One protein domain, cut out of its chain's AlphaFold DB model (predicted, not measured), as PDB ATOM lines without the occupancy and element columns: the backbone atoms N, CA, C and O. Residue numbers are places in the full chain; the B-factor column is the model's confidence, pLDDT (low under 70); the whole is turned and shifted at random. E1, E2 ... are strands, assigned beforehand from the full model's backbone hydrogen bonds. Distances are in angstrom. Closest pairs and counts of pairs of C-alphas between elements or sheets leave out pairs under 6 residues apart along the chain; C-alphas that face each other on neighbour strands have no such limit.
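This is residues 5 to 216 of the 309 residues of an uncharacterized protein of Mycobacterium sp. YR708 (UniProt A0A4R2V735). The printed part is a flattened solenoid, wound in stacked turns that lay strands alternately into two nearly flat sheets, face to face as a sandwich. The larger sheet ends in E1 on one side and in the hairpin of E21 and E22 on the other. The 212 printed residues hold no named helix and 22 named strands, E1 to E22 in order along the chain; the class is all strand. The odd-numbered strands follow one another in a mixed sheet that ends with E22, and E2 to E20, the even-numbered ones, form an all-parallel sheet. The whole is compact, with a radius of gyration of the C-alphas of 17.1 A, and flat, spanning 57 by 34 by 17 A.

From Cys 5, one sheet runs E1 (5 to 8), E3 (24 to 28), E5 (42 to 46), E7 (59 to 64), E9 (75 to 82), E11 (100 to 108), E13 (128 to 132), E15 (152 to 156), E17 (171 to 175), E19 (190 to 195), E21 (208 to 211) and E22 (214 to 216). The other runs E2 (17 to 19), E4 (33 to 36), E6 (51 to 54), E8 (69 to 72), E10 (86 to 91), E12 (118 to 125), E14 (142 to 149), E16 (162 to 168), E18 (181 to 184) and E20 (201 to 204). Their facing parts are 6.1 A centre to centre, with best planes 10 degrees apart. E1 and E3 are antiparallel at 171 degrees, with N 5 and O 27 at 2.8 A. E2 and E4 are parallel at 3 degrees, with N 36 and O 18 at 2.8 A. Between the sheets, the closest C-alphas of E11 and E12 are those of Gly 101 and Phe 125, 4.7 A apart. E12 and E14 are parallel at 0 degrees, with N 123 and O 146 at 2.8 A. E21 and E22 form an antiparallel hairpin, with N 209 and O 216 at 2.7 A. These N and O pairs are within hydrogen-bond range.

E1 begins at C-alpha 5 (165.787, 173.690, 161.801). E9 is 22.8 A long, E11 25.0 A, E12 22.5 A, E14 22.7 A and E16 19.1 A. E11 begins at C-alpha 100 (174.985, 194.092, 141.492). E22 ends at C-alpha 216 (207.549, 193.403, 135.108).

The two farthest C-alphas, those of Asn 13 and Ala 216, are 56.8 A apart. The printed part has no cut, and no link between strands is long. The mean pLDDT of the printed part is 93.4; residues 11 to 13 are under 70.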
ATOM      1  N   CYS A   5     166.965 173.114 162.419       86.50
ATOM      2  CA  CYS A   5     165.787 173.690 161.801       86.50
ATOM      3  C   CYS A   5     165.999 173.810 160.299       86.50
ATOM      4  O   CYS A   5     167.120 173.916 159.802       86.50
ATOM      5  N   ALA A   6     164.888 173.770 159.581       86.25
ATOM      6  CA  ALA A   6     164.845 174.036 158.164       86.25
ATOM      7  C   ALA A   6     163.606 174.885 157.876       86.25
ATOM      8  O   ALA A   6     162.568 174.731 158.524       86.25
ATOM      9  N   SER A   7     163.748 175.814 156.944       84.75
ATOM     10  CA  SER A   7     162.717 176.728 156.480       84.75
ATOM     11  C   SER A   7     162.818 176.774 154.964       84.75
ATOM     12  O   SER A   7     163.877 177.085 154.418       84.75
ATOM     13  N   PHE A   8     161.734 176.417 154.289       86.94
ATOM     14  CA  PHE A   8     161.684 176.358 152.834       86.94
ATOM     15  C   PHE A   8     160.523 177.217 152.368       86.94
ATOM     16  O   PHE A   8     159.399 177.028 152.832       86.94
ATOM     17  N   PHE A   9     160.780 178.134 151.441       83.81
ATOM     18  CA  PHE A   9     159.734 178.922 150.793       83.81
ATOM     19  C   PHE A   9     158.845 179.672 151.798       83.81
ATOM     20  O   PHE A   9     157.626 179.723 151.660       83.81
ATOM     21  N   GLY A  10     159.447 180.237 152.847       74.50
ATOM     22  CA  GLY A  10     158.749 180.996 153.886       74.50
ATOM     23  C   GLY A  10     157.976 180.128 154.878       74.50
ATOM     24  O   GLY A  10     157.464 180.642 155.872       74.50
ATOM     25  N   PHE A  11     157.926 178.814 154.658       65.62
ATOM     26  CA  PHE A  11     157.301 177.863 155.558       65.62
ATOM     27  C   PHE A  11     158.359 177.284 156.509       65.62
ATOM     28  O   PHE A  11     159.131 176.383 156.177       65.62
ATOM     29  N   GLY A  12     158.393 177.850 157.720       59.31
ATOM     30  CA  GLY A  12     159.120 177.358 158.897       59.31
ATOM     31  C   GLY A  12     160.101 178.375 159.496       59.31
ATOM     32  O   GLY A  12     160.461 179.341 158.833       59.31
ATOM     33  N   ASN A  13     160.635 178.217 160.709       63.88
ATOM     34  CA  ASN A  13     160.085 177.718 161.986       63.88
ATOM     35  C   ASN A  13     161.146 178.075 163.057       63.88
ATOM     36  O   ASN A  13     162.084 177.301 163.256       63.88
ATOM     37  N   SER A  14     160.998 179.239 163.708       78.25
ATOM     38  CA  SER A  14     161.876 179.884 164.719       78.25
ATOM     39  C   SER A  14     162.727 181.064 164.226       78.25
ATOM     40  O   SER A  14     162.984 181.233 163.041       78.25
ATOM     41  N   THR A  15     163.200 181.879 165.172       83.12
ATOM     42  CA  THR A  15     164.090 183.031 164.937       83.12
ATOM     43  C   THR A  15     165.471 182.646 164.387       83.12
ATOM     44  O   THR A  15     166.169 183.494 163.834       83.12
ATOM     45  N   ALA A  16     165.870 181.376 164.517       88.94
ATOM     46  CA  ALA A  16     167.161 180.870 164.053       88.94
ATOM     47  C   ALA A  16     167.148 180.396 162.587       88.94
ATOM     48  O   ALA A  16     168.205 180.362 161.966       88.94
ATOM     49  N   CYS A  17     165.979 180.059 162.027       91.31
ATOM     50  CA  CYS A  17     165.827 179.640 160.631       91.31
ATOM     51  C   CYS A  17     164.724 180.442 159.947       91.31
ATOM     52  O   CYS A  17     163.540 180.187 160.183       91.31
ATOM     53  N   ARG A  18     165.111 181.369 159.068       92.50
ATOM     54  CA  ARG A  18     164.178 182.216 158.317       92.50
ATOM     55  C   ARG A  18     164.419 182.085 156.824       92.50
ATOM     56  O   ARG A  18     165.554 182.187 156.378       92.50
ATOM     57  N   SER A  19     163.342 181.916 156.070       92.12
ATOM     58  CA  SER A  19     163.337 182.010 154.614       92.12
ATOM     59  C   SER A  19     162.203 182.928 154.149       92.12
ATOM     60  O   SER A  19     161.289 183.256 154.910       92.12
ATOM     61  N   THR A  20     162.275 183.358 152.897       90.88
ATOM     62  CA  THR A  20     161.220 184.028 152.138       90.88
ATOM     63  C   THR A  20     160.489 182.988 151.281       90.88
ATOM     64  O   THR A  20     161.003 181.880 151.109       90.88
ATOM     65  N   PRO A  21     159.328 183.314 150.679       91.19
ATOM     66  CA  PRO A  21     158.574 182.408 149.803       91.19
ATOM     67  C   PRO A  21     159.353 181.753 148.655       91.19
ATOM     68  O   PRO A  21     158.866 180.810 148.045       91.19
ATOM     69  N   VAL A  22     160.558 182.237 148.350       92.00
ATOM     70  CA  VAL A  22     161.403 181.748 147.256       92.00
ATOM     71  C   VAL A  22     162.812 181.353 147.706       92.00
ATOM     72  O   VAL A  22     163.674 181.144 146.861       92.00
ATOM     73  N   SER A  23     163.079 181.280 149.012       93.69
ATOM     74  CA  SER A  23     164.414 180.997 149.544       93.69
ATOM     75  C   SER A  23     164.427 179.770 150.462       93.69
ATOM     76  O   SER A  23     163.384 179.226 150.833       93.69
ATOM     77  N   ILE A  24     165.629 179.299 150.795       94.75
ATOM     78  CA  ILE A  24     165.848 178.101 151.612       94.75
ATOM     79  C   ILE A  24     166.828 178.430 152.735       94.75
ATOM     80  O   ILE A  24     167.908 178.954 152.480       94.75
ATOM     81  N   ALA A  25     166.487 178.081 153.972       95.94
ATOM     82  CA  ALA A  25     167.370 178.207 155.122       95.94
ATOM     83  C   ALA A  25     167.430 176.901 155.917       95.94
ATOM     84  O   ALA A  25     166.399 176.357 156.309       95.94
ATOM     85  N   ILE A  26     168.636 176.404 156.185       95.38
ATOM     86  CA  ILE A  26     168.873 175.179 156.953       95.38
ATOM     87  C   ILE A  26     169.950 175.459 157.994       95.38
ATOM     88  O   ILE A  26     171.061 175.840 157.635       95.38
ATOM     89  N   ALA A  27     169.642 175.230 159.270       95.94
ATOM     90  CA  ALA A  27     170.602 175.326 160.362       95.94
ATOM     91  C   ALA A  27     170.668 174.000 161.127       95.94
ATOM     92  O   ALA A  27     169.651 173.514 161.621       95.94
ATOM     93  N   ILE A  28     171.856 173.415 161.255       95.69
ATOM     94  CA  ILE A  28     172.110 172.139 161.931       95.69
ATOM     95  C   ILE A  28     173.237 172.351 162.940       95.69
ATOM     96  O   ILE A  28     174.357 172.661 162.556       95.69
ATOM     97  N   GLY A  29     172.968 172.149 164.226       94.81
ATOM     98  CA  GLY A  29     173.959 172.308 165.291       94.81
ATOM     99  C   GLY A  29     173.496 173.280 166.366       94.81
ATOM    100  O   GLY A  29     172.650 174.141 166.150       94.81
ATOM    101  N   THR A  30     174.040 173.157 167.569       95.19
ATOM    102  CA  THR A  30     173.560 173.923 168.721       95.19
ATOM    103  C   THR A  30     173.833 175.416 168.536       95.19
ATOM    104  O   THR A  30     174.982 175.835 168.451       95.19
ATOM    105  N   GLY A  31     172.776 176.230 168.492       93.38
ATOM    106  CA  GLY A  31     172.886 177.672 168.247       93.38
ATOM    107  C   GLY A  31     173.252 178.055 166.808       93.38
ATOM    108  O   GLY A  31     173.649 179.195 166.600       93.38
ATOM    109  N   ALA A  32     173.150 177.135 165.841       95.94
ATOM    110  CA  ALA A  32     173.283 177.458 164.424       95.94
ATOM    111  C   ALA A  32     172.157 178.400 163.959       95.94
ATOM    112  O   ALA A  32     171.009 178.255 164.390       95.94
ATOM    113  N   ILE A  33     172.481 179.342 163.072       95.94
ATOM    114  CA  ILE A  33     171.562 180.345 162.523       95.94
ATOM    115  C   ILE A  33     171.663 180.329 160.997       95.94
ATOM    116  O   ILE A  33     172.750 180.488 160.445       95.94
ATOM    117  N   ALA A  34     170.528 180.184 160.320       96.69
ATOM    118  CA  ALA A  34     170.420 180.282 158.871       96.69
ATOM    119  C   ALA A  34     169.320 181.280 158.487       96.69
ATOM    120  O   ALA A  34     168.132 181.042 158.718       96.69
ATOM    121  N   HIS A  35     169.709 182.402 157.893       95.69
ATOM    122  CA  HIS A  35     168.807 183.463 157.451       95.69
ATOM    123  C   HIS A  35     168.914 183.627 155.940       95.69
ATOM    124  O   HIS A  35     169.926 184.090 155.428       95.69
ATOM    125  N   ALA A  36     167.873 183.235 155.216       94.75
ATOM    126  CA  ALA A  36     167.766 183.431 153.780       94.75
ATOM    127  C   ALA A  36     166.752 184.543 153.477       94.75
ATOM    128  O   ALA A  36     165.665 184.273 152.966       94.75
ATOM    129  N   ASP A  37     167.084 185.788 153.827       92.06
ATOM    130  CA  ASP A  37     166.185 186.948 153.695       92.06
ATOM    131  C   ASP A  37     166.077 187.474 152.249       92.06
ATOM    132  O   ASP A  37     165.218 188.301 151.944       92.06
ATOM    133  N   GLY A  38     166.934 186.987 151.351       88.06
ATOM    134  CA  GLY A  38     166.939 187.342 149.936       88.06
ATOM    135  C   GLY A  38     165.781 186.776 149.095       88.06
ATOM    136  O   GLY A  38     165.085 185.833 149.489       88.06
ATOM    137  N   LEU A  39     165.619 187.315 147.881       90.19
ATOM    138  CA  LEU A  39     164.876 186.663 146.792       90.19
ATOM    139  C   LEU A  39     165.769 185.527 146.253       90.19
ATOM    140  O   LEU A  39     166.975 185.712 146.186       90.19
ATOM    141  N   PHE A  40     165.227 184.338 145.968       91.44
ATOM    142  CA  PHE A  40     165.982 183.152 145.497       91.44
ATOM    143  C   PHE A  40     167.300 182.863 146.249       91.44
ATOM    144  O   PHE A  40     168.300 182.444 145.661       91.44
ATOM    145  N   GLY A  41     167.314 183.128 147.558       93.25
ATOM    146  CA  GLY A  41     168.479 182.937 148.416       93.25
ATOM    147  C   GLY A  41     168.583 181.525 148.997       93.25
ATOM    148  O   GLY A  41     167.581 180.827 149.157       93.25
ATOM    149  N   ALA A  42     169.789 181.117 149.385       96.00
ATOM    150  CA  ALA A  42     170.002 179.882 150.131       96.00
ATOM    151  C   ALA A  42     171.012 180.082 151.267       96.00
ATOM    152  O   ALA A  42     172.129 180.535 151.026       96.00
ATOM    153  N   ALA A  43     170.629 179.745 152.498       97.44
ATOM    154  CA  ALA A  43     171.479 179.832 153.680       97.44
ATOM    155  C   ALA A  43     171.624 178.453 154.339       97.44
ATOM    156  O   ALA A  43     170.637 177.862 154.776       97.44
ATOM    157  N   PHE A  44     172.850 177.945 154.442       97.75
ATOM    158  CA  PHE A  44     173.154 176.649 155.047       97.75
ATOM    159  C   PHE A  44     174.175 176.820 156.170       97.75
ATOM    160  O   PHE A  44     175.335 177.119 155.907       97.75
ATOM    161  N   ALA A  45     173.761 176.618 157.416       97.75
ATOM    162  CA  ALA A  45     174.621 176.675 158.593       97.75
ATOM    163  C   ALA A  45     174.720 175.280 159.223       97.75
ATOM    164  O   ALA A  45     173.715 174.706 159.634       97.75
ATOM    165  N   VAL A  46     175.916 174.702 159.279       97.12
ATOM    166  CA  VAL A  46     176.161 173.362 159.821       97.12
ATOM    167  C   VAL A  46     177.322 173.428 160.806       97.12
ATOM    168  O   VAL A  46     178.462 173.621 160.410       97.12
ATOM    169  N   GLY A  47     177.047 173.247 162.092       96.06
ATOM    170  CA  GLY A  47     178.014 173.372 163.182       96.06
ATOM    171  C   GLY A  47     177.436 174.160 164.353       96.06
ATOM    172  O   GLY A  47     176.489 174.935 164.198       96.06
ATOM    173  N   ASN A  48     177.992 173.979 165.546       95.50
ATOM    174  CA  ASN A  48     177.574 174.729 166.724       95.50
ATOM    175  C   ASN A  48     177.912 176.213 166.553       95.50
ATOM    176  O   ASN A  48     179.035 176.558 166.195       95.50
ATOM    177  N   GLN A  49     176.950 177.093 166.836       95.31
ATOM    178  CA  GLN A  49     177.094 178.546 166.680       95.31
ATOM    179  C   GLN A  49     177.516 178.979 165.261       95.31
ATOM    180  O   GLN A  49     178.142 180.024 165.101       95.31
ATOM    181  N   SER A  50     177.221 178.171 164.238       96.81
ATOM    182  CA  SER A  50     177.459 178.549 162.841       96.81
ATOM    183  C   SER A  50     176.423 179.572 162.363       96.81
ATOM    184  O   SER A  50     175.283 179.572 162.828       96.81
ATOM    185  N   LEU A  51     176.810 180.449 161.438       97.50
ATOM    186  CA  LEU A  51     175.952 181.496 160.885       97.50
ATOM    187  C   LEU A  51     176.012 181.487 159.357       97.50
ATOM    188  O   LEU A  51     177.078 181.672 158.779       97.50
ATOM    189  N   ALA A  52     174.866 181.360 158.702       98.12
ATOM    190  CA  ALA A  52     174.727 181.587 157.269       98.12
ATOM    191  C   ALA A  52     173.641 182.633 157.021       98.12
ATOM    192  O   ALA A  52     172.509 182.454 157.467       98.12
ATOM    193  N   ALA A  53     173.971 183.716 156.320       96.94
ATOM    194  CA  ALA A  53     173.039 184.808 156.058       96.94
ATOM    195  C   ALA A  53     173.068 185.256 154.592       96.94
ATOM    196  O   ALA A  53     174.135 185.487 154.023       96.94
ATOM    197  N   THR A  54     171.895 185.433 153.987       95.75
ATOM    198  CA  THR A  54     171.743 185.996 152.645       95.75
ATOM    199  C   THR A  54     170.709 187.114 152.622       95.75
ATOM    200  O   THR A  54     169.720 187.060 153.349       95.75
ATOM    201  N   GLY A  55     170.931 188.133 151.783       91.12
ATOM    202  CA  GLY A  55     170.053 189.312 151.713       91.12
ATOM    203  C   GLY A  55     169.790 189.873 150.314       91.12
ATOM    204  O   GLY A  55     169.165 190.922 150.210       91.12
ATOM    205  N   GLY A  56     170.277 189.222 149.251       89.94
ATOM    206  CA  GLY A  56     170.155 189.693 147.862       89.94
ATOM    207  C   GLY A  56     169.191 188.869 146.997       89.94
ATOM    208  O   GLY A  56     168.350 188.153 147.520       89.94
ATOM    209  N   VAL A  57     169.304 188.941 145.663       89.94
ATOM    210  CA  VAL A  57     168.326 188.339 144.712       89.94
ATOM    211  C   VAL A  57     168.699 186.932 144.216       89.94
ATOM    212  O   VAL A  57     167.848 186.200 143.734       89.94
ATOM    213  N   PHE A  58     169.972 186.551 144.304       93.19
ATOM    214  CA  PHE A  58     170.476 185.216 143.945       93.19
ATOM    215  C   PHE A  58     171.717 184.952 144.789       93.19
ATOM    216  O   PHE A  58     172.848 185.049 144.321       93.19
ATOM    217  N   THR A  59     171.516 184.763 146.087       95.50
ATOM    218  CA  THR A  59     172.622 184.755 147.050       95.50
ATOM    219  C   THR A  59     172.701 183.432 147.784       95.50
ATOM    220  O   THR A  59     171.686 182.903 148.229       95.50
ATOM    221  N   VAL A  60     173.912 182.901 147.916       97.12
ATOM    222  CA  VAL A  60     174.183 181.656 148.636       97.12
ATOM    223  C   VAL A  60     175.154 181.946 149.770       97.12
ATOM    224  O   VAL A  60     176.224 182.506 149.543       97.12
ATOM    225  N   ALA A  61     174.793 181.552 150.985       98.19
ATOM    226  CA  ALA A  61     175.685 181.548 152.132       98.19
ATOM    227  C   ALA A  61     175.753 180.137 152.710       98.19
ATOM    228  O   ALA A  61     174.734 179.569 153.096       98.19
ATOM    229  N   THR A  62     176.955 179.586 152.800       98.44
ATOM    230  CA  THR A  62     177.186 178.255 153.360       98.44
ATOM    231  C   THR A  62     178.272 178.346 154.415       98.44
ATOM    232  O   THR A  62     179.398 178.699 154.092       98.44
ATOM    233  N   ALA A  63     177.954 178.016 155.659       98.12
ATOM    234  CA  ALA A  63     178.885 177.972 156.775       98.12
ATOM    235  C   ALA A  63     178.902 176.565 157.373       98.12
ATOM    236  O   ALA A  63     177.919 176.126 157.962       98.12
ATOM    237  N   VAL A  64     180.018 175.854 157.224       97.69
ATOM    238  CA  VAL A  64     180.208 174.498 157.749       97.69
ATOM    239  C   VAL A  64     181.389 174.490 158.711       97.69
ATOM    240  O   VAL A  64     182.521 174.748 158.313       97.69
ATOM    241  N   GLY A  65     181.135 174.166 159.973       96.19
ATOM    242  CA  GLY A  65     182.094 174.173 161.073       96.19
ATOM    243  C   GLY A  65     181.553 174.917 162.294       96.19
ATOM    244  O   GLY A  65     180.695 175.793 162.189       96.19
ATOM    245  N   ASP A  66     182.071 174.583 163.472       95.62
ATOM    246  CA  ASP A  66     181.709 175.294 164.698       95.62
ATOM    247  C   ASP A  66     182.183 176.751 164.624       95.62
ATOM    248  O   ASP A  66     183.336 177.022 164.280       95.62
ATOM    249  N   LYS A  67     181.286 177.695 164.926       95.56
ATOM    250  CA  LYS A  67     181.526 179.143 164.805       95.56
ATOM    251  C   LYS A  67     181.975 179.579 163.402       95.56
ATOM    252  O   LYS A  67     182.632 180.605 163.255       95.56
ATOM    253  N   ALA A  68     181.672 178.792 162.369       97.12
ATOM    254  CA  ALA A  68     181.839 179.210 160.984       97.12
ATOM    255  C   ALA A  68     180.784 180.263 160.636       97.12
ATOM    256  O   ALA A  68     179.617 180.099 160.998       97.12
ATOM    257  N   ALA A  69     181.163 181.303 159.897       97.62
ATOM    258  CA  ALA A  69     180.223 182.321 159.451       97.62
ATOM    259  C   ALA A  69     180.358 182.619 157.951       97.62
ATOM    260  O   ALA A  69     181.458 182.756 157.415       97.62
ATOM    261  N   ALA A  70     179.222 182.724 157.266       98.31
ATOM    262  CA  ALA A  70     179.130 183.077 155.857       98.31
ATOM    263  C   ALA A  70     178.004 184.092 155.636       98.31
ATOM    264  O   ALA A  70     176.876 183.879 156.081       98.31
ATOM    265  N   ALA A  71     178.297 185.181 154.929       97.25
ATOM    266  CA  ALA A  71     177.320 186.221 154.619       97.25
ATOM    267  C   ALA A  71     177.394 186.625 153.144       97.25
ATOM    268  O   ALA A  71     178.458 186.997 152.656       97.25
ATOM    269  N   SER A  72     176.269 186.581 152.433       96.69
ATOM    270  CA  SER A  72     176.203 186.966 151.020       96.69
ATOM    271  C   SER A  72     175.153 188.044 150.777       96.69
ATOM    272  O   SER A  72     173.962 187.841 151.012       96.69
ATOM    273  N   ALA A  73     175.585 189.172 150.223       92.88
ATOM    274  CA  ALA A  73     174.735 190.302 149.861       92.88
ATOM    275  C   ALA A  73     175.020 190.773 148.420       92.88
ATOM    276  O   ALA A  73     176.119 190.566 147.904       92.88
ATOM    277  N   GLY A  74     174.033 191.393 147.764       88.94
ATOM    278  CA  GLY A  74     174.109 191.861 146.374       88.94
ATOM    279  C   GLY A  74     173.275 191.038 145.377       88.94
ATOM    280  O   GLY A  74     172.690 190.006 145.707       88.94
ATOM    281  N   ILE A  75     173.209 191.486 144.119       87.62
ATOM    282  CA  ILE A  75     172.586 190.734 143.017       87.62
ATOM    283  C   ILE A  75     173.623 189.730 142.494       87.62
ATOM    284  O   ILE A  75     174.608 190.137 141.878       87.62
ATOM    285  N   VAL A  76     173.367 188.440 142.749       93.38
ATOM    286  CA  VAL A  76     174.227 187.269 142.477       93.38
ATOM    287  C   VAL A  76     175.482 187.214 143.343       93.38
ATOM    288  O   VAL A  76     176.467 187.837 143.002       93.38
ATOM    289  N   GLY A  77     175.510 186.407 144.403       95.31
ATOM    290  CA  GLY A  77     176.712 186.250 145.231       95.31
ATOM    291  C   GLY A  77     176.796 184.891 145.916       95.31
ATOM    292  O   GLY A  77     175.775 184.262 146.186       95.31
ATOM    293  N   ALA A  78     178.013 184.431 146.202       97.50
ATOM    294  CA  ALA A  78     178.239 183.188 146.933       97.50
ATOM    295  C   ALA A  78     179.335 183.359 147.988       97.50
ATOM    296  O   ALA A  78     180.494 183.601 147.652       97.50
ATOM    297  N   ALA A  79     178.972 183.209 149.259       98.25
ATOM    298  CA  ALA A  79     179.892 183.177 150.388       98.25
ATOM    299  C   ALA A  79     179.909 181.770 150.993       98.25
ATOM    300  O   ALA A  79     178.887 181.263 151.451       98.25
ATOM    301  N   ILE A  80     181.067 181.119 150.986       98.56
ATOM    302  CA  ILE A  80     181.223 179.735 151.423       98.56
ATOM    303  C   ILE A  80     182.372 179.678 152.422       98.56
ATOM    304  O   ILE A  80     183.523 179.924 152.070       98.56
ATOM    305  N   GLN A  81     182.049 179.329 153.659       98.00
ATOM    306  CA  GLN A  81     182.981 179.079 154.744       98.00
ATOM    307  C   GLN A  81     182.952 177.595 155.104       98.00
ATOM    308  O   GLN A  81     181.936 177.089 155.578       98.00
ATOM    309  N   LEU A  82     184.081 176.912 154.939       97.50
ATOM    310  CA  LEU A  82     184.297 175.536 155.374       97.50
ATOM    311  C   LEU A  82     185.459 175.509 156.371       97.50
ATOM    312  O   LEU A  82     186.587 175.876 156.045       97.50
ATOM    313  N   GLY A  83     185.182 175.063 157.590       95.44
ATOM    314  CA  GLY A  83     186.119 175.055 158.707       95.44
ATOM    315  C   GLY A  83     185.672 175.963 159.846       95.44
ATOM    316  O   GLY A  83     185.075 177.020 159.631       95.44
ATOM    317  N   ALA A  84     185.978 175.532 161.068       95.06
ATOM    318  CA  ALA A  84     185.607 176.236 162.288       95.06
ATOM    319  C   ALA A  84     186.328 177.587 162.439       95.06
ATOM    320  O   ALA A  84     187.486 177.738 162.032       95.06
ATOM    321  N   ASN A  85     185.640 178.536 163.081       95.06
ATOM    322  CA  ASN A  85     186.109 179.896 163.372       95.06
ATOM    323  C   ASN A  85     186.569 180.720 162.149       95.06
ATOM    324  O   ASN A  85     187.349 181.658 162.302       95.06
ATOM    325  N   GLY A  86     186.148 180.371 160.934       96.00
ATOM    326  CA  GLY A  86     186.439 181.181 159.752       96.00
ATOM    327  C   GLY A  86     185.249 182.025 159.308       96.00
ATOM    328  O   GLY A  86     184.108 181.778 159.711       96.00
ATOM    329  N   TYR A  87     185.531 182.989 158.433       97.06
ATOM    330  CA  TYR A  87     184.535 183.896 157.880       97.06
ATOM    331  C   TYR A  87     184.638 184.031 156.357       97.06
ATOM    332  O   TYR A  87     185.726 184.242 155.817       97.06
ATOM    333  N   ALA A  88     183.504 183.975 155.661       98.25
ATOM    334  CA  ALA A  88     183.402 184.293 154.239       98.25
ATOM    335  C   ALA A  88     182.323 185.355 154.008       98.25
ATOM    336  O   ALA A  88     181.206 185.229 154.507       98.25
ATOM    337  N   VAL A  89     182.631 186.391 153.228       97.62
ATOM    338  CA  VAL A  89     181.665 187.450 152.927       97.62
ATOM    339  C   VAL A  89     181.709 187.900 151.476       97.62
ATOM    340  O   VAL A  89     182.782 188.116 150.910       97.62
ATOM    341  N   THR A  90     180.529 188.099 150.896       97.19
ATOM    342  CA  THR A  90     180.353 188.828 149.640       97.19
ATOM    343  C   THR A  90     179.411 190.008 149.827       97.19
ATOM    344  O   THR A  90     178.465 189.949 150.616       97.19
ATOM    345  N   ASN A  91     179.666 191.097 149.102       95.12
ATOM    346  CA  ASN A  91     178.752 192.235 149.054       95.12
ATOM    347  C   ASN A  91     178.804 192.924 147.689       95.12
ATOM    348  O   ASN A  91     179.874 192.989 147.082       95.12
ATOM    349  N   GLY A  92     177.672 193.447 147.221       91.00
ATOM    350  CA  GLY A  92     177.582 194.164 145.951       91.00
ATOM    351  C   GLY A  92     178.302 195.512 145.950       91.00
ATOM    352  O   GLY A  92     178.943 195.907 146.931       91.00
ATOM    353  N   LEU A  93     178.188 196.237 144.831       86.25
ATOM    354  CA  LEU A  93     178.698 197.609 144.714       86.25
ATOM    355  C   LEU A  93     178.237 198.485 145.891       86.25
ATOM    356  O   LEU A  93     177.116 198.342 146.380       86.25
ATOM    357  N   ASP A  94     179.121 199.363 146.369       80.19
ATOM    358  CA  ASP A  94     178.896 200.287 147.497       80.19
ATOM    359  C   ASP A  94     178.397 199.631 148.798       80.19
ATOM    360  O   ASP A  94     177.847 200.288 149.679       80.19
ATOM    361  N   GLY A  95     178.578 198.315 148.932       76.00
ATOM    362  CA  GLY A  95     178.127 197.554 150.088       76.00
ATOM    363  C   GLY A  95     176.605 197.363 150.178       76.00
ATOM    364  O   GLY A  95     176.104 196.963 151.232       76.00
ATOM    365  N   GLY A  96     175.867 197.656 149.104       75.62
ATOM    366  CA  GLY A  96     174.411 197.547 149.066       75.62
ATOM    367  C   GLY A  96     173.928 196.116 148.820       75.62
ATOM    368  O   GLY A  96     174.313 195.478 147.841       75.62
ATOM    369  N   ALA A  97     172.991 195.641 149.645       71.12
ATOM    370  CA  ALA A  97     172.416 194.294 149.528       71.12
ATOM    371  C   ALA A  97     171.648 194.038 148.216       71.12
ATOM    372  O   ALA A  97     171.521 192.890 147.796       71.12
ATOM    373  N   ASN A  98     171.199 195.105 147.549       79.19
ATOM    374  CA  ASN A  98     170.488 195.059 146.268       79.19
ATOM    375  C   ASN A  98     171.331 195.571 145.095       79.19
ATOM    376  O   ASN A  98     170.816 195.718 143.991       79.19
ATOM    377  N   ASN A  99     172.612 195.860 145.318       88.06
ATOM    378  CA  ASN A  99     173.493 196.311 144.252       88.06
ATOM    379  C   ASN A  99     174.107 195.105 143.535       88.06
ATOM    380  O   ASN A  99     174.330 194.066 144.165       88.06
ATOM    381  N   PRO A 100     174.388 195.196 142.225       87.38
ATOM    382  CA  PRO A 100     174.985 194.092 141.492       87.38
ATOM    383  C   PRO A 100     176.325 193.702 142.098       87.38
ATOM    384  O   PRO A 100     177.140 194.557 142.449       87.38
ATOM    385  N   GLY A 101     176.509 192.397 142.274       84.69
ATOM    386  CA  GLY A 101     177.514 191.889 143.186       84.69
ATOM    387  C   GLY A 101     177.955 190.480 142.874       84.69
ATOM    388  O   GLY A 101     178.058 189.726 143.830       84.69
ATOM    389  N   PHE A 102     178.211 190.175 141.588       94.62
ATOM    390  CA  PHE A 102     178.682 188.896 141.015       94.62
ATOM    391  C   PHE A 102     179.980 188.379 141.658       94.62
ATOM    392  O   PHE A 102     181.021 188.281 141.016       94.62
ATOM    393  N   ASN A 103     179.934 188.100 142.949       96.75
ATOM    394  CA  ASN A 103     181.098 187.883 143.779       96.75
ATOM    395  C   ASN A 103     181.100 186.456 144.316       96.75
ATOM    396  O   ASN A 103     180.061 185.907 144.691       96.75
ATOM    397  N   LEU A 104     182.296 185.890 144.419       98.00
ATOM    398  CA  LEU A 104     182.546 184.602 145.047       98.00
ATOM    399  C   LEU A 104     183.572 184.785 146.164       98.00
ATOM    400  O   LEU A 104     184.693 185.215 145.905       98.00
ATOM    401  N   ALA A 105     183.204 184.420 147.386       98.44
ATOM    402  CA  ALA A 105     184.106 184.300 148.521       98.44
ATOM    403  C   ALA A 105     184.105 182.845 148.991       98.44
ATOM    404  O   ALA A 105     183.114 182.370 149.540       98.44
ATOM    405  N   LEU A 106     185.212 182.138 148.781       98.38
ATOM    406  CA  LEU A 106     185.392 180.760 149.230       98.38
ATOM    407  C   LEU A 106     186.535 180.696 150.234       98.38
ATOM    408  O   LEU A 106     187.686 180.926 149.880       98.38
ATOM    409  N   ASN A 107     186.231 180.334 151.469       97.81
ATOM    410  CA  ASN A 107     187.219 180.080 152.498       97.81
ATOM    411  C   ASN A 107     187.117 178.628 152.946       97.81
ATOM    412  O   ASN A 107     186.114 178.211 153.518       97.81
ATOM    413  N   ILE A 108     188.168 177.865 152.691       96.69
ATOM    414  CA  ILE A 108     188.333 176.511 153.196       96.69
ATOM    415  C   ILE A 108     189.545 176.561 154.105       96.69
ATOM    416  O   ILE A 108     190.659 176.735 153.623       96.69
ATOM    417  N   SER A 109     189.354 176.425 155.410       91.94
ATOM    418  CA  SER A 109     190.447 176.487 156.378       91.94
ATOM    419  C   SER A 109     190.436 175.259 157.281       91.94
ATOM    420  O   SER A 109     189.367 174.883 157.770       91.94
ATOM    421  N   PRO A 110     191.596 174.642 157.576       86.31
ATOM    422  CA  PRO A 110     191.690 173.784 158.747       86.31
ATOM    423  C   PRO A 110     191.272 174.609 159.970       86.31
ATOM    424  O   PRO A 110     191.540 175.808 160.021       86.31
ATOM    425  N   GLN A 111     190.567 173.980 160.911       79.88
ATOM    426  CA  GLN A 111     190.067 174.615 162.133       79.88
ATOM    427  C   GLN A 111     191.085 175.609 162.708       79.88
ATOM    428  O   GLN A 111     192.178 175.222 163.122       79.88
ATOM    429  N   THR A 112     190.714 176.889 162.718       77.00
ATOM    430  CA  THR A 112     191.570 177.943 163.263       77.00
ATOM    431  C   THR A 112     191.328 178.059 164.766       77.00
ATOM    432  O   THR A 112     190.216 177.833 165.249       77.00
ATOM    433  N   GLY A 113     192.378 178.342 165.540       77.44
ATOM    434  CA  GLY A 113     192.268 178.478 166.999       77.44
ATOM    435  C   GLY A 113     191.626 179.798 167.440       77.44
ATOM    436  O   GLY A 113     191.099 179.887 168.547       77.44
ATOM    437  N   ALA A 114     191.654 180.811 166.570       87.44
ATOM    438  CA  ALA A 114     191.136 182.150 166.822       87.44
ATOM    439  C   ALA A 114     189.811 182.379 166.086       87.44
ATOM    440  O   ALA A 114     189.652 181.929 164.956       87.44
ATOM    441  N   ALA A 115     188.886 183.118 166.707       87.81
ATOM    442  CA  ALA A 115     187.688 183.609 166.026       87.81
ATOM    443  C   ALA A 115     188.087 184.490 164.832       87.81
ATOM    444  O   ALA A 115     188.971 185.344 164.967       87.81
ATOM    445  N   ASP A 116     187.455 184.251 163.684       89.31
ATOM    446  CA  ASP A 116     187.798 184.838 162.385       89.31
ATOM    447  C   ASP A 116     189.285 184.679 162.035       89.31
ATOM    448  O   ASP A 116     189.912 185.581 161.477       89.31
ATOM    449  N   GLY A 117     189.882 183.540 162.406       91.38
ATOM    450  CA  GLY A 117     191.299 183.284 162.165       91.38
ATOM    451  C   GLY A 117     191.623 183.282 160.673       91.38
ATOM    452  O   GLY A 117     192.602 183.887 160.233       91.38
ATOM    453  N   SER A 118     190.745 182.650 159.892       95.31
ATOM    454  CA  SER A 118     190.777 182.674 158.434       95.31
ATOM    455  C   SER A 118     189.599 183.472 157.889       95.31
ATOM    456  O   SER A 118     188.453 183.154 158.213       95.31
ATOM    457  N   ARG A 119     189.849 184.449 157.013       96.25
ATOM    458  CA  ARG A 119     188.794 185.277 156.413       96.25
ATOM    459  C   ARG A 119     188.918 185.416 154.899       96.25
ATOM    460  O   ARG A 119     190.002 185.630 154.367       96.25
ATOM    461  N   VAL A 120     187.785 185.407 154.204       98.25
ATOM    462  CA  VAL A 120     187.698 185.749 152.780       98.25
ATOM    463  C   VAL A 120     186.605 186.783 152.545       98.25
ATOM    464  O   VAL A 120     185.510 186.678 153.091       98.25
ATOM    465  N   SER A 121     186.909 187.798 151.745       97.75
ATOM    466  CA  SER A 121     186.030 188.929 151.461       97.75
ATOM    467  C   SER A 121     186.090 189.275 149.975       97.75
ATOM    468  O   SER A 121     187.175 189.513 149.447       97.75
ATOM    469  N   ALA A 122     184.937 189.288 149.302       98.00
ATOM    470  CA  ALA A 122     184.793 189.709 147.907       98.00
ATOM    471  C   ALA A 122     183.714 190.803 147.796       98.00
ATOM    472  O   ALA A 122     182.517 190.520 147.861       98.00
ATOM    473  N   LEU A 123     184.141 192.060 147.660       96.31
ATOM    474  CA  LEU A 123     183.288 193.248 147.761       96.31
ATOM    475  C   LEU A 123     183.311 194.065 146.466       96.31
ATOM    476  O   LEU A 123     184.381 194.399 145.960       96.31
ATOM    477  N   GLY A 124     182.143 194.449 145.955       95.44
ATOM    478  CA  GLY A 124     182.002 195.232 144.724       95.44
ATOM    479  C   GLY A 124     181.345 194.422 143.609       95.44
ATOM    480  O   GLY A 124     180.324 193.788 143.851       95.44
ATOM    481  N   PHE A 125     181.900 194.433 142.398       95.44
ATOM    482  CA  PHE A 125     181.331 193.739 141.237       95.44
ATOM    483  C   PHE A 125     182.310 192.724 140.644       95.44
ATOM    484  O   PHE A 125     183.418 193.088 140.258       95.44
ATOM    485  N   GLY A 126     181.896 191.468 140.477       96.62
ATOM    486  CA  GLY A 126     182.667 190.503 139.685       96.62
ATOM    487  C   GLY A 126     183.940 189.984 140.360       96.62
ATOM    488  O   GLY A 126     184.862 189.572 139.662       96.62
ATOM    489  N   ASN A 127     184.050 190.065 141.687       97.38
ATOM    490  CA  ASN A 127     185.265 189.688 142.405       97.38
ATOM    491  C   ASN A 127     185.278 188.211 142.792       97.38
ATOM    492  O   ASN A 127     184.267 187.647 143.205       97.38
ATOM    493  N   VAL A 128     186.462 187.608 142.761       98.44
ATOM    494  CA  VAL A 128     186.684 186.240 143.231       98.44
ATOM    495  C   VAL A 128     187.755 186.253 144.310       98.44
ATOM    496  O   VAL A 128     188.890 186.637 144.055       98.44
ATOM    497  N   ALA A 129     187.409 185.821 145.515       98.56
ATOM    498  CA  ALA A 129     188.322 185.686 146.635       98.56
ATOM    499  C   ALA A 129     188.306 184.232 147.110       98.56
ATOM    500  O   ALA A 129     187.249 183.685 147.425       98.56
ATOM    501  N   VAL A 130     189.473 183.594 147.145       98.44
ATOM    502  CA  VAL A 130     189.604 182.190 147.536       98.44
ATOM    503  C   VAL A 130     190.735 182.035 148.534       98.44
ATOM    504  O   VAL A 130     191.870 182.403 148.251       98.44
ATOM    505  N   ASN A 131     190.438 181.424 149.673       97.25
ATOM    506  CA  ASN A 131     191.428 180.894 150.591       97.25
ATOM    507  C   ASN A 131     191.265 179.379 150.702       97.25
ATOM    508  O   ASN A 131     190.165 178.889 150.955       97.25
ATOM    509  N   PHE A 132     192.353 178.641 150.517       96.88
ATOM    510  CA  PHE A 132     192.342 177.187 150.483       96.88
ATOM    511  C   PHE A 132     193.399 176.606 151.415       96.88
ATOM    512  O   PHE A 132     194.593 176.725 151.173       96.88
ATOM    513  N   LEU A 133     192.950 175.924 152.460       95.12
ATOM    514  CA  LEU A 133     193.743 175.190 153.445       95.12
ATOM    515  C   LEU A 133     194.773 176.020 154.226       95.12
ATOM    516  O   LEU A 133     195.759 175.475 154.720       95.12
ATOM    517  N   GLY A 134     194.564 177.326 154.356       92.00
ATOM    518  CA  GLY A 134     195.432 178.184 155.156       92.00
ATOM    519  C   GLY A 134     194.910 178.418 156.579       92.00
ATOM    520  O   GLY A 134     193.710 178.311 156.835       92.00
ATOM    521  N   ASN A 135     195.821 178.688 157.520       92.88
ATOM    522  CA  ASN A 135     195.517 178.779 158.952       92.88
ATOM    523  C   ASN A 135     195.880 180.154 159.534       92.88
ATOM    524  O   ASN A 135     196.974 180.671 159.287       92.88
ATOM    525  N   GLY A 136     194.982 180.717 160.340       93.50
ATOM    526  CA  GLY A 136     195.223 181.932 161.116       93.50
ATOM    527  C   GLY A 136     195.513 181.618 162.576       93.50
ATOM    528  O   GLY A 136     194.731 180.927 163.233       93.50
ATOM    529  N   THR A 137     196.634 182.122 163.087       94.31
ATOM    530  CA  THR A 137     197.012 181.993 164.502       94.31
ATOM    531  C   THR A 137     196.354 183.045 165.395       94.31
ATOM    532  O   THR A 137     196.292 182.860 166.610       94.31
ATOM    533  N   GLY A 138     195.816 184.117 164.809       93.88
ATOM    534  CA  GLY A 138     195.074 185.167 165.495       93.88
ATOM    535  C   GLY A 138     193.882 185.649 164.671       93.88
ATOM    536  O   GLY A 138     193.675 185.237 163.535       93.88
ATOM    537  N   THR A 139     193.078 186.538 165.244       93.12
ATOM    538  CA  THR A 139     191.918 187.116 164.554       93.12
ATOM    539  C   THR A 139     192.358 187.940 163.344       93.12
ATOM    540  O   THR A 139     193.186 188.841 163.474       93.12
ATOM    541  N   ASN A 140     191.784 187.654 162.170       91.44
ATOM    542  CA  ASN A 140     192.099 188.301 160.893       91.44
ATOM    543  C   ASN A 140     193.591 188.256 160.499       91.44
ATOM    544  O   ASN A 140     194.060 189.129 159.766       91.44
ATOM    545  N   THR A 141     194.360 187.268 160.966       94.19
ATOM    546  CA  THR A 141     195.782 187.157 160.592       94.19
ATOM    547  C   THR A 141     195.981 186.445 159.261       94.19
ATOM    548  O   THR A 141     196.982 186.684 158.589       94.19
ATOM    549  N   HIS A 142     195.025 185.614 158.846       96.06
ATOM    550  CA  HIS A 142     195.075 184.879 157.594       96.06
ATOM    551  C   HIS A 142     193.876 185.241 156.721       96.06
ATOM    552  O   HIS A 142     192.747 184.863 157.030       96.06
ATOM    553  N   TYR A 143     194.078 186.004 155.646       96.94
ATOM    554  CA  TYR A 143     192.933 186.460 154.866       96.94
ATOM    555  C   TYR A 143     193.193 186.809 153.408       96.94
ATOM    556  O   TYR A 143     194.300 187.167 153.002       96.94
ATOM    557  N   VAL A 144     192.098 186.768 152.650       98.44
ATOM    558  CA  VAL A 144     192.004 187.224 151.264       98.44
ATOM    559  C   VAL A 144     190.927 188.293 151.173       98.44
ATOM    560  O   VAL A 144     189.762 188.023 151.458       98.44
ATOM    561  N   ASP A 145     191.308 189.507 150.797       98.06
ATOM    562  CA  ASP A 145     190.387 190.635 150.666       98.06
ATOM    563  C   ASP A 145     190.447 191.213 149.255       98.06
ATOM    564  O   ASP A 145     191.483 191.702 148.798       98.06
ATOM    565  N   VAL A 146     189.332 191.115 148.545       98.25
ATOM    566  CA  VAL A 146     189.215 191.465 147.135       98.25
ATOM    567  C   VAL A 146     188.113 192.500 147.004       98.25
ATOM    568  O   VAL A 146     186.946 192.202 147.240       98.25
ATOM    569  N   THR A 147     188.482 193.730 146.658       96.62
ATOM    570  CA  THR A 147     187.563 194.875 146.653       96.62
ATOM    571  C   THR A 147     187.640 195.659 145.345       96.62
ATOM    572  O   THR A 147     188.718 196.073 144.919       96.62
ATOM    573  N   GLY A 148     186.491 195.936 144.731       95.25
ATOM    574  CA  GLY A 148     186.368 196.759 143.527       95.25
ATOM    575  C   GLY A 148     185.680 196.013 142.388       95.25
ATOM    576  O   GLY A 148     184.646 195.392 142.617       95.25
ATOM    577  N   ASN A 149     186.231 196.083 141.174       95.12
ATOM    578  CA  ASN A 149     185.601 195.538 139.972       95.12
ATOM    579  C   ASN A 149     186.479 194.478 139.295       95.12
ATOM    580  O   ASN A 149     187.568 194.786 138.819       95.12
ATOM    581  N   LEU A 150     185.979 193.251 139.164       96.62
ATOM    582  CA  LEU A 150     186.622 192.184 138.388       96.62
ATOM    583  C   LEU A 150     188.032 191.837 138.890       96.62
ATOM    584  O   LEU A 150     188.947 191.620 138.096       96.62
ATOM    585  N   ASN A 151     188.230 191.818 140.210       97.81
ATOM    586  CA  ASN A 151     189.502 191.430 140.814       97.81
ATOM    587  C   ASN A 151     189.496 189.955 141.243       97.81
ATOM    588  O   ASN A 151     188.448 189.367 141.512       97.81
ATOM    589  N   ALA A 152     190.686 189.376 141.373       98.31
ATOM    590  CA  ALA A 152     190.890 188.020 141.855       98.31
ATOM    591  C   ALA A 152     191.925 187.982 142.990       98.31
ATOM    592  O   ALA A 152     193.002 188.573 142.899       98.31
ATOM    593  N   GLY A 153     191.610 187.255 144.055       98.44
ATOM    594  CA  GLY A 153     192.487 186.991 145.187       98.44
ATOM    595  C   GLY A 153     192.539 185.498 145.473       98.44
ATOM    596  O   GLY A 153     191.496 184.856 145.570       98.44
ATOM    597  N   LEU A 154     193.739 184.947 145.629       98.44
ATOM    598  CA  LEU A 154     193.941 183.532 145.924       98.44
ATOM    599  C   LEU A 154     194.987 183.347 147.019       98.44
ATOM    600  O   LEU A 154     196.105 183.830 146.907       98.44
ATOM    601  N   ASN A 155     194.676 182.587 148.053       97.69
ATOM    602  CA  ASN A 155     195.657 182.164 149.039       97.69
ATOM    603  C   ASN A 155     195.552 180.656 149.237       97.69
ATOM    604  O   ASN A 155     194.462 180.131 149.443       97.69
ATOM    605  N   ILE A 156     196.671 179.951 149.114       97.12
ATOM    606  CA  ILE A 156     196.727 178.495 149.219       97.12
ATOM    607  C   ILE A 156     197.719 178.127 150.310       97.12
ATOM    608  O   ILE A 156     198.917 178.371 150.183       97.12
ATOM    609  N   GLY A 157     197.225 177.484 151.360       94.94
ATOM    610  CA  GLY A 157     198.012 176.996 152.477       94.94
ATOM    611  C   GLY A 157     198.698 178.106 153.270       94.94
ATOM    612  O   GLY A 157     198.388 179.295 153.174       94.94
ATOM    613  N   GLY A 158     199.681 177.692 154.064       94.94
ATOM    614  CA  GLY A 158     200.486 178.611 154.855       94.94
ATOM    615  C   GLY A 158     199.789 179.150 156.103       94.94
ATOM    616  O   GLY A 158     198.680 178.745 156.460       94.94
ATOM    617  N   ILE A 159     200.490 180.046 156.795       95.12
ATOM    618  CA  ILE A 159     200.087 180.578 158.102       95.12
ATOM    619  C   ILE A 159     200.139 182.104 158.072       95.12
ATOM    620  O   ILE A 159     201.152 182.672 157.673       95.12
ATOM    621  N   ASP A 160     199.066 182.762 158.511       96.19
ATOM    622  CA  ASP A 160     199.023 184.226 158.662       96.19
ATOM    623  C   ASP A 160     199.410 185.001 157.387       96.19
ATOM    624  O   ASP A 160     200.155 185.981 157.414       96.19
ATOM    625  N   ASN A 161     198.956 184.513 156.231       96.88
ATOM    626  CA  ASN A 161     199.153 185.189 154.958       96.88
ATOM    627  C   ASN A 161     198.009 186.177 154.727       96.88
ATOM    628  O   ASN A 161     196.838 185.845 154.898       96.88
ATOM    629  N   ARG A 162     198.359 187.375 154.271       97.69
ATOM    630  CA  ARG A 162     197.430 188.426 153.879       97.69
ATOM    631  C   ARG A 162     197.551 188.672 152.382       97.69
ATOM    632  O   ARG A 162     198.589 189.136 151.911       97.69
ATOM    633  N   VAL A 163     196.474 188.429 151.648       98.38
ATOM    634  CA  VAL A 163     196.384 188.662 150.205       98.38
ATOM    635  C   VAL A 163     195.298 189.697 149.947       98.38
ATOM    636  O   VAL A 163     194.161 189.532 150.369       98.38
ATOM    637  N   VAL A 164     195.648 190.792 149.279       98.44
ATOM    638  CA  VAL A 164     194.733 191.907 149.025       98.44
ATOM    639  C   VAL A 164     194.780 192.292 147.554       98.44
ATOM    640  O   VAL A 164     195.853 192.584 147.029       98.44
ATOM    641  N   ALA A 165     193.621 192.344 146.903       98.19
ATOM    642  CA  ALA A 165     193.467 192.887 145.558       98.19
ATOM    643  C   ALA A 165     192.418 194.002 145.580       98.19
ATOM    644  O   ALA A 165     191.262 193.774 145.926       98.19
ATOM    645  N   THR A 166     192.815 195.223 145.231       97.38
ATOM    646  CA  THR A 166     191.930 196.391 145.254       97.38
ATOM    647  C   THR A 166     192.018 197.161 143.950       97.38
ATOM    648  O   THR A 166     193.123 197.469 143.507       97.38
ATOM    649  N   GLY A 167     190.879 197.528 143.362       95.38
ATOM    650  CA  GLY A 167     190.818 198.337 142.142       95.38
ATOM    651  C   GLY A 167     189.965 197.695 141.058       95.38
ATOM    652  O   GLY A 167     188.856 197.243 141.341       95.38
ATOM    653  N   ALA A 168     190.464 197.687 139.822       95.31
ATOM    654  CA  ALA A 168     189.795 197.045 138.701       95.31
ATOM    655  C   ALA A 168     190.756 196.104 137.973       95.31
ATOM    656  O   ALA A 168     191.867 196.524 137.657       95.31
ATOM    657  N   PHE A 169     190.327 194.878 137.668       96.31
ATOM    658  CA  PHE A 169     191.137 193.882 136.950       96.31
ATOM    659  C   PHE A 169     192.465 193.524 137.638       96.31
ATOM    660  O   PHE A 169     193.473 193.292 136.970       96.31
ATOM    661  N   ASN A 170     192.488 193.494 138.971       97.56
ATOM    662  CA  ASN A 170     193.685 193.191 139.755       97.56
ATOM    663  C   ASN A 170     193.723 191.748 140.238       97.56
ATOM    664  O   ASN A 170     192.693 191.141 140.515       97.56
ATOM    665  N   GLY A 171     194.934 191.214 140.368       97.94
ATOM    666  CA  GLY A 171     195.203 189.860 140.835       97.94
ATOM    667  C   GLY A 171     196.156 189.862 142.023       97.94
ATOM    668  O   GLY A 171     197.227 190.460 141.958       97.94
ATOM    669  N   ALA A 172     195.825 189.166 143.100       98.44
ATOM    670  CA  ALA A 172     196.768 188.923 144.185       98.44
ATOM    671  C   ALA A 172     196.785 187.438 144.539       98.44
ATOM    672  O   ALA A 172     195.727 186.825 144.664       98.44
ATOM    673  N   PHE A 173     197.972 186.852 144.711       98.44
ATOM    674  CA  PHE A 173     198.069 185.467 145.151       98.44
ATOM    675  C   PHE A 173     199.173 185.185 146.172       98.44
ATOM    676  O   PHE A 173     200.266 185.746 146.124       98.44
ATOM    677  N   GLY A 174     198.897 184.276 147.100       97.62
ATOM    678  CA  GLY A 174     199.862 183.716 148.041       97.62
ATOM    679  C   GLY A 174     199.841 182.199 147.966       97.62
ATOM    680  O   GLY A 174     198.810 181.582 148.202       97.62
ATOM    681  N   LEU A 175     200.965 181.591 147.603       96.94
ATOM    682  CA  LEU A 175     201.108 180.143 147.524       96.94
ATOM    683  C   LEU A 175     202.088 179.693 148.602       96.94
ATOM    684  O   LEU A 175     203.306 179.835 148.460       96.94
ATOM    685  N   PHE A 176     201.526 179.121 149.664       95.31
ATOM    686  CA  PHE A 176     202.216 178.615 150.843       95.31
ATOM    687  C   PHE A 176     203.007 179.698 151.594       95.31
ATOM    688  O   PHE A 176     202.844 180.900 151.380       95.31
ATOM    689  N   GLY A 177     203.862 179.274 152.527       94.88
ATOM    690  CA  GLY A 177     204.677 180.189 153.317       94.88
ATOM    691  C   GLY A 177     203.977 180.728 154.563       94.88
ATOM    692  O   GLY A 177     202.947 180.203 154.983       94.88
ATOM    693  N   LYS A 178     204.561 181.749 155.194       96.56
ATOM    694  CA  LYS A 178     203.992 182.348 156.408       96.56
ATOM    695  C   LYS A 178     204.223 183.851 156.500       96.56
ATOM    696  O   LYS A 178     205.289 184.322 156.109       96.56
ATOM    697  N   HIS A 179     203.288 184.581 157.106       96.81
ATOM    698  CA  HIS A 179     203.409 186.022 157.369       96.81
ATOM    699  C   HIS A 179     203.684 186.859 156.108       96.81
ATOM    700  O   HIS A 179     204.388 187.870 156.166       96.81
ATOM    701  N   ASN A 180     203.196 186.424 154.944       97.19
ATOM    702  CA  ASN A 180     203.345 187.200 153.718       97.19
ATOM    703  C   ASN A 180     202.230 188.238 153.606       97.19
ATOM    704  O   ASN A 180     201.077 187.964 153.927       97.19
ATOM    705  N   VAL A 181     202.564 189.417 153.091       97.62
ATOM    706  CA  VAL A 181     201.621 190.485 152.764       97.62
ATOM    707  C   VAL A 181     201.712 190.751 151.267       97.62
ATOM    708  O   VAL A 181     202.641 191.411 150.802       97.62
ATOM    709  N   VAL A 182     200.756 190.236 150.501       98.00
ATOM    710  CA  VAL A 182     200.665 190.403 149.047       98.00
ATOM    711  C   VAL A 182     199.563 191.403 148.735       98.00
ATOM    712  O   VAL A 182     198.416 191.190 149.117       98.00
ATOM    713  N   VAL A 183     199.890 192.503 148.060       97.88
ATOM    714  CA  VAL A 183     198.930 193.579 147.779       97.88
ATOM    715  C   VAL A 183     199.016 194.019 146.321       97.88
ATOM    716  O   VAL A 183     200.019 194.596 145.900       97.88
ATOM    717  N   ALA A 184     197.941 193.825 145.569       97.44
ATOM    718  CA  ALA A 184     197.711 194.483 144.288       97.44
ATOM    719  C   ALA A 184     196.793 195.692 144.516       97.44
ATOM    720  O   ALA A 184     195.603 195.543 144.784       97.44
ATOM    721  N   THR A 185     197.362 196.896 144.498       91.81
ATOM    722  CA  THR A 185     196.636 198.155 144.757       91.81
ATOM    723  C   THR A 185     196.077 198.756 143.461       91.81
ATOM    724  O   THR A 185     196.479 198.312 142.384       91.81
ATOM    725  N   PRO A 186     195.227 199.804 143.531       88.12
ATOM    726  CA  PRO A 186     194.539 200.338 142.362       88.12
ATOM    727  C   PRO A 186     195.453 200.665 141.174       88.12
ATOM    728  O   PRO A 186     196.543 201.223 141.314       88.12
ATOM    729  N   GLY A 187     194.964 200.301 139.992       79.69
ATOM    730  CA  GLY A 187     195.626 200.426 138.698       79.69
ATOM    731  C   GLY A 187     195.314 199.180 137.878       79.69
ATOM    732  O   GLY A 187     195.523 198.102 138.414       79.69
ATOM    733  N   PRO A 188     194.791 199.293 136.647       87.62
ATOM    734  CA  PRO A 188     194.288 198.131 135.928       87.62
ATOM    735  C   PRO A 188     195.403 197.114 135.686       87.62
ATOM    736  O   PRO A 188     196.521 197.503 135.341       87.62
ATOM    737  N   PHE A 189     195.096 195.825 135.837       93.25
ATOM    738  CA  PHE A 189     196.036 194.727 135.596       93.25
ATOM    739  C   PHE A 189     197.262 194.734 136.524       93.25
ATOM    740  O   PHE A 189     198.371 194.396 136.102       93.25
ATOM    741  N   ALA A 190     197.094 195.136 137.786       96.12
ATOM    742  CA  ALA A 190     198.111 194.933 138.811       96.12
ATOM    743  C   ALA A 190     198.047 193.489 139.328       96.12
ATOM    744  O   ALA A 190     197.035 193.066 139.885       96.12
ATOM    745  N   VAL A 191     199.140 192.743 139.179       96.75
ATOM    746  CA  VAL A 191     199.292 191.373 139.681       96.75
ATOM    747  C   VAL A 191     200.398 191.328 140.731       96.75
ATOM    748  O   VAL A 191     201.532 191.720 140.460       96.75
ATOM    749  N   ALA A 192     200.092 190.841 141.930       97.62
ATOM    750  CA  ALA A 192     201.066 190.619 142.997       97.62
ATOM    751  C   ALA A 192     201.040 189.152 143.448       97.62
ATOM    752  O   ALA A 192     199.970 188.565 143.581       97.62
ATOM    753  N   GLY A 193     202.205 188.556 143.698       97.25
ATOM    754  CA  GLY A 193     202.314 187.136 144.011       97.25
ATOM    755  C   GLY A 193     203.416 186.811 145.010       97.25
ATOM    756  O   GLY A 193     204.532 187.305 144.878       97.25
ATOM    757  N   SER A 194     203.136 185.932 145.970       97.62
ATOM    758  CA  SER A 194     204.165 185.251 146.767       97.62
ATOM    759  C   SER A 194     204.103 183.744 146.534       97.62
ATOM    760  O   SER A 194     203.017 183.173 146.483       97.62
ATOM    761  N   ILE A 195     205.257 183.098 146.384       97.00
ATOM    762  CA  ILE A 195     205.371 181.642 146.234       97.00
ATOM    763  C   ILE A 195     206.487 181.149 147.145       97.00
ATOM    764  O   ILE A 195     207.641 181.547 146.959       97.00
ATOM    765  N   LEU A 196     206.146 180.282 148.104       96.00
ATOM    766  CA  LEU A 196     207.086 179.664 149.050       96.00
ATOM    767  C   LEU A 196     207.926 180.683 149.850       96.00
ATOM    768  O   LEU A 196     209.044 180.392 150.266       96.00
ATOM    769  N   GLN A 197     207.399 181.889 150.062       95.62
ATOM    770  CA  GLN A 197     208.086 182.959 150.791       95.62
ATOM    771  C   GLN A 197     207.669 183.015 152.260       95.62
ATOM    772  O   GLN A 197     206.659 182.439 152.658       95.62
ATOM    773  N   SER A 198     208.435 183.701 153.105       96.50
ATOM    774  CA  SER A 198     208.019 183.986 154.482       96.50
ATOM    775  C   SER A 198     208.404 185.398 154.904       96.50
ATOM    776  O   SER A 198     209.510 185.853 154.605       96.50
ATOM    777  N   GLY A 199     207.495 186.082 155.601       95.94
ATOM    778  CA  GLY A 199     207.701 187.446 156.096       95.94
ATOM    779  C   GLY A 199     207.854 188.496 154.993       95.94
ATOM    780  O   GLY A 199     208.389 189.573 155.249       95.94
ATOM    781  N   GLN A 200     207.450 188.187 153.757       96.44
ATOM    782  CA  GLN A 200     207.644 189.091 152.627       96.44
ATOM    783  C   GLN A 200     206.469 190.048 152.475       96.44
ATOM    784  O   GLN A 200     205.312 189.672 152.633       96.44
ATOM    785  N   THR A 201     206.771 191.287 152.093       96.88
ATOM    786  CA  THR A 201     205.764 192.257 151.659       96.88
ATOM    787  C   THR A 201     205.927 192.499 150.166       96.88
ATOM    788  O   THR A 201     206.891 193.126 149.734       96.88
ATOM    789  N   ILE A 202     204.976 192.016 149.373       95.81
ATOM    790  CA  ILE A 202     204.997 192.089 147.913       95.81
ATOM    791  C   ILE A 202     203.854 192.985 147.476       95.81
ATOM    792  O   ILE A 202     202.687 192.683 147.709       95.81
ATOM    793  N   LYS A 203     204.184 194.115 146.855       96.19
ATOM    794  CA  LYS A 203     203.189 195.096 146.419       96.19
ATOM    795  C   LYS A 203     203.308 195.353 144.928       96.19
ATOM    796  O   LYS A 203     204.417 195.527 144.422       96.19
ATOM    797  N   LYS A 204     202.171 195.458 144.243       95.19
ATOM    798  CA  LYS A 204     202.098 196.005 142.891       95.19
ATOM    799  C   LYS A 204     201.119 197.170 142.851       95.19
ATOM    800  O   LYS A 204     199.938 197.004 143.132       95.19
ATOM    801  N   GLN A 205     201.640 198.345 142.500       93.75
ATOM    802  CA  GLN A 205     200.844 199.536 142.209       93.75
ATOM    803  C   GLN A 205     200.906 199.826 140.710       93.75
ATOM    804  O   GLN A 205     201.980 199.714 140.103       93.75
ATOM    805  N   GLY A 206     199.764 200.163 140.112       91.31
ATOM    806  CA  GLY A 206     199.650 200.332 138.664       91.31
ATOM    807  C   GLY A 206     199.776 199.020 137.870       91.31
ATOM    808  O   GLY A 206     200.084 197.970 138.444       91.31
ATOM    809  N   PRO A 207     199.626 199.081 136.536       93.06
ATOM    810  CA  PRO A 207     199.683 197.904 135.668       93.06
ATOM    811  C   PRO A 207     201.006 197.144 135.766       93.06
ATOM    812  O   PRO A 207     202.062 197.773 135.862       93.06
ATOM    813  N   GLY A 208     200.958 195.811 135.733       94.00
ATOM    814  CA  GLY A 208     202.123 194.920 135.681       94.00
ATOM    815  C   GLY A 208     202.099 193.828 136.751       94.00
ATOM    816  O   GLY A 208     201.105 193.631 137.432       94.00
ATOM    817  N   ILE A 209     203.229 193.157 136.945       95.00
ATOM    818  CA  ILE A 209     203.383 191.950 137.756       95.00
ATOM    819  C   ILE A 209     204.495 192.173 138.790       95.00
ATOM    820  O   ILE A 209     205.534 192.727 138.445       95.00
ATOM    821  N   ASN A 210     204.296 191.753 140.041       95.38
ATOM    822  CA  ASN A 210     205.342 191.608 141.058       95.38
ATOM    823  C   ASN A 210     205.218 190.238 141.739       95.38
ATOM    824  O   ASN A 210     204.279 190.032 142.505       95.38
ATOM    825  N   VAL A 211     206.152 189.320 141.488       96.25
ATOM    826  CA  VAL A 211     206.165 187.985 142.110       96.25
ATOM    827  C   VAL A 211     207.503 187.733 142.781       96.25
ATOM    828  O   VAL A 211     208.534 187.752 142.120       96.25
ATOM    829  N   ASN A 212     207.502 187.486 144.092       93.75
ATOM    830  CA  ASN A 212     208.727 187.278 144.882       93.75
ATOM    831  C   ASN A 212     209.804 188.371 144.662       93.75
ATOM    832  O   ASN A 212     210.996 188.094 144.742       93.75
ATOM    833  N   GLY A 213     209.398 189.609 144.351       85.56
ATOM    834  CA  GLY A 213     210.309 190.720 144.053       85.56
ATOM    835  C   GLY A 213     210.715 190.857 142.579       85.56
ATOM    836  O   GLY A 213     211.312 191.870 142.217       85.56
ATOM    837  N   PHE A 214     210.364 189.905 141.710       88.12
ATOM    838  CA  PHE A 214     210.474 190.079 140.262       88.12
ATOM    839  C   PHE A 214     209.343 190.979 139.764       88.12
ATOM    840  O   PHE A 214     208.175 190.598 139.844       88.12
ATOM    841  N   VAL A 215     209.689 192.158 139.239       87.81
ATOM    842  CA  VAL A 215     208.723 193.153 138.757       87.81
ATOM    843  C   VAL A 215     208.808 193.303 137.239       87.81
ATOM    844  O   VAL A 215     209.876 193.591 136.706       87.81
ATOM    845  N   ALA A 216     207.674 193.173 136.548       84.81
ATOM    846  CA  ALA A 216     207.549 193.403 135.108       84.81
ATOM    847  C   ALA A 216     206.316 194.264 134.801       84.81
ATOM    848  O   ALA A 216     205.215 193.955 135.243       84.81
TER     849      ALA A 216